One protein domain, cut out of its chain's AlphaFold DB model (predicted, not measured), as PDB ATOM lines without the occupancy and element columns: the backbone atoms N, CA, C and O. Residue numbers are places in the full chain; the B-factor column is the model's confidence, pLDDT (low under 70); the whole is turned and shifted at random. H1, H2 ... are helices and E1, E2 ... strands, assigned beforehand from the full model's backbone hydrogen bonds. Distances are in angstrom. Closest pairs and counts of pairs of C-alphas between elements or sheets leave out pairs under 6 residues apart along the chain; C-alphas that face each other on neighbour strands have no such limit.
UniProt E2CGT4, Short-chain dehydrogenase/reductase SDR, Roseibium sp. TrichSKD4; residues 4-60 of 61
ATOM      1  N   ALA A   4     -61.122  34.056   9.187       82.25
ATOM      2  CA  ALA A   4     -61.411  33.307   7.964       82.25
ATOM      3  C   ALA A   4     -60.371  33.553   6.853       82.25
ATOM      4  O   ALA A   4     -59.956  32.619   6.177       82.25
ATOM      5  N   GLN A   5     -59.894  34.793   6.696       80.38
ATOM      6  CA  GLN A   5     -58.858  35.113   5.707       80.38
ATOM      7  C   GLN A   5     -57.514  34.457   6.055       80.38
ATOM      8  O   GLN A   5     -56.782  34.064   5.149       80.38
ATOM      9  N   SER A   6     -57.194  34.315   7.346       80.12
ATOM     10  CA  SER A   6     -55.983  33.609   7.792       80.12
ATOM     11  C   SER A   6     -56.035  32.120   7.464       80.12
ATOM     12  O   SER A   6     -55.049  31.587   6.966       80.12
ATOM     13  N   LEU A   7     -57.177  31.458   7.671       85.12
ATOM     14  CA  LEU A   7     -57.334  30.042   7.319       85.12
ATOM     15  C   LEU A   7     -57.164  29.806   5.816       85.12
ATOM     16  O   LEU A   7     -56.367  28.957   5.429       85.12
ATOM     17  N   VAL A   8     -57.808  30.626   4.979       85.94
ATOM     18  CA  VAL A   8     -57.669  30.545   3.514       85.94
ATOM     19  C   VAL A   8     -56.214  30.739   3.078       85.94
ATOM     20  O   VAL A   8     -55.723  30.021   2.208       85.94
ATOM     21  N   PHE A   9     -55.493  31.681   3.693       83.38
ATOM     22  CA  PHE A   9     -54.074  31.880   3.400       83.38
ATOM     23  C   PHE A   9     -53.229  30.654   3.778       83.38
ATOM     24  O   PHE A   9     -52.405  30.210   2.982       83.38
ATOM     25  N   LEU A  10     -53.442  30.079   4.964       83.56
ATOM     26  CA  LEU A  10     -52.697  28.900   5.416       83.56
ATOM     27  C   LEU A  10     -52.985  27.663   4.554       83.56
ATOM     28  O   LEU A  10     -52.063  26.909   4.243       83.56
ATOM     29  N   GLU A  11     -54.235  27.471   4.130       86.56
ATOM     30  CA  GLU A  11     -54.616  26.417   3.184       86.56
ATOM     31  C   GLU A  11     -53.946  26.613   1.823       86.56
ATOM     32  O   GLU A  11     -53.409  25.661   1.257       86.56
ATOM     33  N   PHE A  12     -53.898  27.849   1.321       83.88
ATOM     34  CA  PHE A  12     -53.196  28.171   0.082       83.88
ATOM     35  C   PHE A  12     -51.690  27.885   0.174       83.88
ATOM     36  O   PHE A  12     -51.126  27.277  -0.736       83.88
ATOM     37  N   VAL A  13     -51.032  28.259   1.274       81.25
ATOM     38  CA  VAL A  13     -49.601  27.976   1.470       81.25
ATOM     39  C   VAL A  13     -49.336  26.468   1.531       81.25
ATOM     40  O   VAL A  13     -48.449  25.974   0.835       81.25
ATOM     41  N   ARG A  14     -50.114  25.721   2.323       80.56
ATOM     42  CA  ARG A  14     -49.905  24.274   2.494       80.56
ATOM     43  C   ARG A  14     -50.275  23.478   1.248       80.56
ATOM     44  O   ARG A  14     -49.522  22.609   0.829       80.56
ATOM     45  N   GLY A  15     -51.434  23.756   0.659       77.25
ATOM     46  CA  GLY A  15     -51.966  22.986  -0.465       77.25
ATOM     47  C   GLY A  15     -51.503  23.498  -1.825       77.25
ATOM     48  O   GLY A  15     -51.114  22.712  -2.687       77.25
ATOM     49  N   GLY A  16     -51.532  24.815  -2.028       73.38
ATOM     50  CA  GLY A  16     -51.203  25.445  -3.308       73.38
ATOM     51  C   GLY A  16     -49.701  25.569  -3.542       73.38
ATOM     52  O   GLY A  16     -49.213  25.238  -4.623       73.38
ATOM     53  N   LEU A  17     -48.964  26.010  -2.520       77.88
ATOM     54  CA  LEU A  17     -47.513  26.225  -2.608       77.88
ATOM     55  C   LEU A  17     -46.701  25.014  -2.150       77.88
ATOM     56  O   LEU A  17     -45.482  25.002  -2.343       77.88
ATOM     57  N   ALA A  18     -47.368  24.012  -1.563       78.88
ATOM     58  CA  ALA A  18     -46.766  22.787  -1.041       78.88
ATOM     59  C   ALA A  18     -45.504  23.092  -0.215       78.88
ATOM     60  O   ALA A  18     -44.413  22.595  -0.506       78.88
ATOM     61  N   ASP A  19     -45.641  24.015   0.743       73.50
ATOM     62  CA  ASP A  19     -44.559  24.498   1.608       73.50
ATOM     63  C   ASP A  19     -43.304  24.949   0.844       73.50
ATOM     64  O   ASP A  19     -42.164  24.708   1.262       73.50
ATOM     65  N   ARG A  20     -43.536  25.702  -0.244       73.94
ATOM     66  CA  ARG A  20     -42.544  26.312  -1.153       73.94
ATOM     67  C   ARG A  20     -42.005  25.383  -2.241       73.94
ATOM     68  O   ARG A  20     -41.145  25.802  -3.011       73.94
ATOM     69  N   SER A  21     -42.479  24.143  -2.334       72.50
ATOM     70  CA  SER A  21     -41.984  23.195  -3.341       72.50
ATOM     71  C   SER A  21     -42.569  23.414  -4.739       72.50
ATOM     72  O   SER A  21     -42.059  22.849  -5.706       72.50
ATOM     73  N   ARG A  22     -43.615  24.244  -4.873       84.19
ATOM     74  CA  ARG A  22     -44.335  24.421  -6.137       84.19
ATOM     75  C   ARG A  22     -44.370  25.873  -6.606       84.19
ATOM     76  O   ARG A  22     -44.675  26.786  -5.840       84.19
ATOM     77  N   ALA A  23     -44.081  26.064  -7.892       89.25
ATOM     78  CA  ALA A  23     -44.305  27.328  -8.577       89.25
ATOM     79  C   ALA A  23     -45.798  27.537  -8.867       89.25
ATOM     80  O   ALA A  23     -46.538  26.576  -9.088       89.25
ATOM     81  N   PHE A  24     -46.235  28.790  -8.892       87.19
ATOM     82  CA  PHE A  24     -47.625  29.158  -9.126       87.19
ATOM     83  C   PHE A  24     -47.729  30.479  -9.885       87.19
ATOM     84  O   PHE A  24     -46.781  31.261  -9.946       87.19
ATOM     85  N   VAL A  25     -48.893  30.710 -10.483       89.81
ATOM     86  CA  VAL A  25     -49.169  31.932 -11.235       89.81
ATOM     87  C   VAL A  25     -49.582  33.037 -10.268       89.81
ATOM     88  O   VAL A  25     -50.494  32.850  -9.462       89.81
ATOM     89  N   PHE A  26     -48.927  34.189 -10.364       87.50
ATOM     90  CA  PHE A  26     -49.205  35.370  -9.556       87.50
ATOM     91  C   PHE A  26     -49.577  36.559 -10.453       87.50
ATOM     92  O   PHE A  26     -48.947  36.750 -11.498       87.50
ATOM     93  N   PRO A  27     -50.598  37.353 -10.087       88.12
ATOM     94  CA  PRO A  27     -50.965  38.541 -10.845       88.12
ATOM     95  C   PRO A  27     -49.850  39.591 -10.771       88.12
ATOM     96  O   PRO A  27     -49.400  39.966  -9.689       88.12
ATOM     97  N   ASP A  28     -49.423  40.077 -11.930       85.44
ATOM     98  CA  ASP A  28     -48.500  41.201 -12.027       85.44
ATOM     99  C   ASP A  28     -49.247  42.530 -11.834       85.44
ATOM    100  O   ASP A  28     -50.424  42.680 -12.169       85.44
ATOM    101  N   GLN A  29     -48.532  43.536 -11.339       82.88
ATOM    102  CA  GLN A  29     -49.042  44.885 -11.105       82.88
ATOM    103  C   GLN A  29     -49.505  45.576 -12.393       82.88
ATOM    104  O   GLN A  29     -50.312  46.501 -12.342       82.88
ATOM    105  N   ARG A  30     -49.013  45.129 -13.554       86.50
ATOM    106  CA  ARG A  30     -49.388  45.661 -14.872       86.50
ATOM    107  C   ARG A  30     -50.598  44.950 -15.489       86.50
ATOM    108  O   ARG A  30     -50.896  45.177 -16.656       86.50
ATOM    109  N   GLY A  31     -51.285  44.089 -14.733       83.62
ATOM    110  CA  GLY A  31     -52.457  43.340 -15.203       83.62
ATOM    111  C   GLY A  31     -52.129  42.057 -15.974       83.62
ATOM    112  O   GLY A  31     -53.028  41.445 -16.542       83.62
ATOM    113  N   GLY A  32     -50.857  41.648 -15.998       89.19
ATOM    114  CA  GLY A  32     -50.418  40.359 -16.531       89.19
ATOM    115  C   GLY A  32     -50.351  39.269 -15.464       89.19
ATOM    116  O   GLY A  32     -50.806  39.433 -14.332       89.19
ATOM    117  N   THR A  33     -49.724  38.152 -15.815       92.56
ATOM    118  CA  THR A  33     -49.434  37.060 -14.883       92.56
ATOM    119  C   THR A  33     -47.979  36.640 -14.996       92.56
ATOM    120  O   THR A  33     -47.452  36.552 -16.102       92.56
ATOM    121  N   VAL A  34     -47.361  36.328 -13.863       91.44
ATOM    122  CA  VAL A  34     -45.981  35.840 -13.779       91.44
ATOM    123  C   VAL A  34     -45.941  34.504 -13.052       91.44
ATOM    124  O   VAL A  34     -46.730  34.260 -12.138       91.44
ATOM    125  N   LEU A  35     -45.024  33.626 -13.456       91.75
ATOM    126  CA  LEU A  35     -44.750  32.403 -12.717       91.75
ATOM    127  C   LEU A  35     -43.774  32.728 -11.586       91.75
ATOM    128  O   LEU A  35     -42.712  33.302 -11.819       91.75
ATOM    129  N   VAL A  36     -44.133  32.371 -10.359       91.25
ATOM    130  CA  VAL A  36     -43.316  32.646  -9.176       91.25
ATOM    131  C   VAL A  36     -43.178  31.405  -8.306       91.25
ATOM    132  O   VAL A  36     -44.027  30.512  -8.337       91.25
ATOM    133  N   ARG A  37     -42.136  31.358  -7.475       91.50
ATOM    134  CA  ARG A  37     -42.043  30.399  -6.361       91.50
ATOM    135  C   ARG A  37     -41.686  31.111  -5.066       91.50
ATOM    136  O   ARG A  37     -41.033  32.153  -5.085       91.50
ATOM    137  N   MET A  38     -42.082  30.533  -3.936       90.88
ATOM    138  CA  MET A  38     -41.610  31.015  -2.640       90.88
ATOM    139  C   MET A  38     -40.149  30.633  -2.424       90.88
ATOM    140  O   MET A  38     -39.766  29.484  -2.631       90.88
ATOM    141  N   THR A  39     -39.351  31.570  -1.930       89.06
ATOM    142  CA  THR A  39     -37.931  31.328  -1.625       89.06
ATOM    143  C   THR A  39     -37.711  30.924  -0.168       89.06
ATOM    144  O   THR A  39     -36.788  30.176   0.158       89.06
ATOM    145  N   LYS A  40     -38.582  31.383   0.736       87.69
ATOM    146  CA  LYS A  40     -38.473  31.186   2.190       87.69
ATOM    147  C   LYS A  40     -39.837  30.908   2.820       87.69
ATOM    148  O   LYS A  40     -40.853  31.198   2.190       87.69
ATOM    149  N   PRO A  41     -39.891  30.317   4.030       86.00
ATOM    150  CA  PRO A  41     -41.151  30.153   4.749       86.00
ATOM    151  C   PRO A  41     -41.819  31.509   4.969       86.00
ATOM    152  O   PRO A  41     -41.129  32.521   5.109       86.00
ATOM    153  N   TYR A  42     -43.151  31.536   4.996       87.19
ATOM    154  CA  TYR A  42     -43.855  32.768   5.329       87.19
ATOM    155  C   TYR A  42     -43.532  33.179   6.770       87.19
ATOM    156  O   TYR A  42     -43.332  32.338   7.647       87.19
ATOM    157  N   VAL A  43     -43.509  34.484   7.015       88.31
ATOM    158  CA  VAL A  43     -43.366  35.042   8.359       88.31
ATOM    159  C   VAL A  43     -44.709  35.602   8.786       88.31
ATOM    160  O   VAL A  43     -45.278  36.452   8.103       88.31
ATOM    161  N   GLU A  44     -45.201  35.142   9.925       88.88
ATOM    162  CA  GLU A  44     -46.405  35.660  10.562       88.88
ATOM    163  C   GLU A  44     -46.020  36.619  11.688       88.88
ATOM    164  O   GLU A  44     -45.207  36.298  12.554       88.88
ATOM    165  N   ALA A  45     -46.602  37.815  11.675       88.81
ATOM    166  CA  ALA A  45     -46.414  38.809  12.717       88.81
ATOM    167  C   ALA A  45     -47.753  39.423  13.117       88.81
ATOM    168  O   ALA A  45     -48.602  39.734  12.276       88.81
ATOM    169  N   ARG A  46     -47.921  39.660  14.417       84.56
ATOM    170  CA  ARG A  46     -49.051  40.422  14.944       84.56
ATOM    171  C   ARG A  46     -48.646  41.885  15.079       84.56
ATOM    172  O   ARG A  46     -47.763  42.225  15.860       84.56
ATOM    173  N   THR A  47     -49.290  42.758  14.315       85.94
ATOM    174  CA  THR A  47     -49.082  44.209  14.357       85.94
ATOM    175  C   THR A  47     -50.350  44.862  14.903       85.94
ATOM    176  O   THR A  47     -51.301  45.147  14.171       85.94
ATOM    177  N   GLY A  48     -50.390  45.036  16.228       84.88
ATOM    178  CA  GLY A  48     -51.574  45.513  16.945       84.88
ATOM    179  C   GLY A  48     -52.770  44.557  16.778       84.88
ATOM    180  O   GLY A  48     -52.637  43.360  17.057       84.88
ATOM    181  N   PRO A  49     -53.943  45.033  16.314       84.25
ATOM    182  CA  PRO A  49     -55.109  44.180  16.084       84.25
ATOM    183  C   PRO A  49     -55.043  43.394  14.763       84.25
ATOM    184  O   PRO A  49     -55.986  42.678  14.434       84.25
ATOM    185  N   ARG A  50     -53.975  43.541  13.967       82.56
ATOM    186  CA  ARG A  50     -53.863  42.936  12.634       82.56
ATOM    187  C   ARG A  50     -52.826  41.820  12.617       82.56
ATOM    188  O   ARG A  50     -51.732  41.969  13.153       82.56
ATOM    189  N   TRP A  51     -53.159  40.741  11.921       83.06
ATOM    190  CA  TRP A  51     -52.188  39.757  11.453       83.06
ATOM    191  C   TRP A  51     -51.595  40.207  10.122       83.06
ATOM    192  O   TRP A  51     -52.324  40.675   9.241       83.06
ATOM    193  N   VAL A  52     -50.278  40.076  10.008       85.88
ATOM    194  CA  VAL A  52     -49.495  40.362   8.809       85.88
ATOM    195  C   VAL A  52     -48.717  39.103   8.457       85.88
ATOM    196  O   VAL A  52     -47.909  38.632   9.254       85.88
ATOM    197  N   TYR A  53     -48.939  38.591   7.251       86.00
ATOM    198  CA  TYR A  53     -48.140  37.515   6.673       86.00
ATOM    199  C   TYR A  53     -47.216  38.116   5.619       86.00
ATOM    200  O   TYR A  53     -47.667  38.851   4.740       86.00
ATOM    201  N   ARG A  54     -45.920  37.830   5.722       89.12
ATOM    202  CA  ARG A  54     -44.923  38.205   4.720       89.12
ATOM    203  C   ARG A  54     -44.471  36.959   3.984       89.12
ATOM    204  O   ARG A  54     -44.110  35.967   4.612       89.12
ATOM    205  N   ILE A  55     -44.481  37.039   2.661       87.31
ATOM    206  CA  ILE A  55     -43.953  36.012   1.769       87.31
ATOM    207  C   ILE A  55     -42.899  36.643   0.871       87.31
ATOM    208  O   ILE A  55     -43.038  37.794   0.460       87.31
ATOM    209  N   GLU A  56     -41.851  35.884   0.581       89.94
ATOM    210  CA  GLU A  56     -40.845  36.244  -0.412       89.94
ATOM    211  C   GLU A  56     -41.049  35.354  -1.636       89.94
ATOM    212  O   GLU A  56     -41.102  34.125  -1.515       89.94
ATOM    213  N   LEU A  57     -41.193  35.989  -2.797       89.62
ATOM    214  CA  LEU A  57     -41.413  35.335  -4.079       89.62
ATOM    215  C   LEU A  57     -40.261  35.688  -5.018       89.62
ATOM    216  O   LEU A  57     -39.854  36.847  -5.082       89.62
ATOM    217  N   GLU A  58     -39.765  34.706  -5.759       91.19
ATOM    218  CA  GLU A  58     -38.919  34.943  -6.929       91.19
ATOM    219  C   GLU A  58     -39.730  34.725  -8.207       91.19
ATOM    220  O   GLU A  58     -40.598  33.850  -8.250       91.19
ATOM    221  N   ILE A  59     -39.442  35.519  -9.236       91.31
ATOM    222  CA  ILE A  59     -40.007  35.348 -10.575       91.31
ATOM    223  C   ILE A  59     -39.171  34.306 -11.310       91.31
ATOM    224  O   ILE A  59     -37.942  34.396 -11.323       91.31
ATOM    225  N   LEU A  60     -39.841  33.324 -11.904       89.12
ATOM    226  CA  LEU A  60     -39.207  32.300 -12.725       89.12
ATOM    227  C   LEU A  60     -39.130  32.750 -14.197       89.12
ATOM    228  O   LEU A  60     -39.981  33.541 -14.616       89.12
TER     229      LEU A  60
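Overview. This is residues 4 to 60 of the 61 residues of the protein "Short-chain dehydrogenase/reductase SDR" of Roseibium sp. TrichSKD4 (UniProt E2CGT4). A small twisted sheet of E1, E2 and E5 forms one end and the hairpin E3 and E4 the other, joined by two short connections, with helix H1 off to one side. The printed part has 57 residues, with one named helix and five named strands in the order H1 E1 E2 E3 E4 E5, a mixed class; both sheets, E1 - E2 - E5 and E3 - E4, are antiparallel. It is only just compact, close to loose, with a radius of gyration of the C-alphas of 12.3 A and spans of 34 by 26 by 20 A.

Arrangement. Inner strand E2, residues 33 to 38, forms a hairpin with E1, residues 24 to 27; N 26 and O 34, 2.8 A apart, are within hydrogen-bond range. E2 is also antiparallel to E5, residues 57 to 59, with N 58 and O 37 at 2.9 A. E3, residues 43 to 47, and E4, residues 50 to 54, form a hairpin, with N 45 and O 52 at 2.9 A. E4 runs on into E5 at 40 degrees. H1, residues 4 to 16, with every O i to N i+4 pair within range, is near E4 and not on the three-stranded sheet.

Along the chain. H1 spans 17.1 A from C-alpha 4 at (-61.411, 33.307, 7.964), E2 15.7 A, E4 12.8 A; E5 ends at C-alpha 59, (-40.007, 35.348, -10.575).

Size, cuts and confidence. The C-alphas farthest apart, Pro 49 and Leu 60, are 35.0 A apart. The printed part has no cut, no link is long, and no printed residue is under 70 in pLDDT.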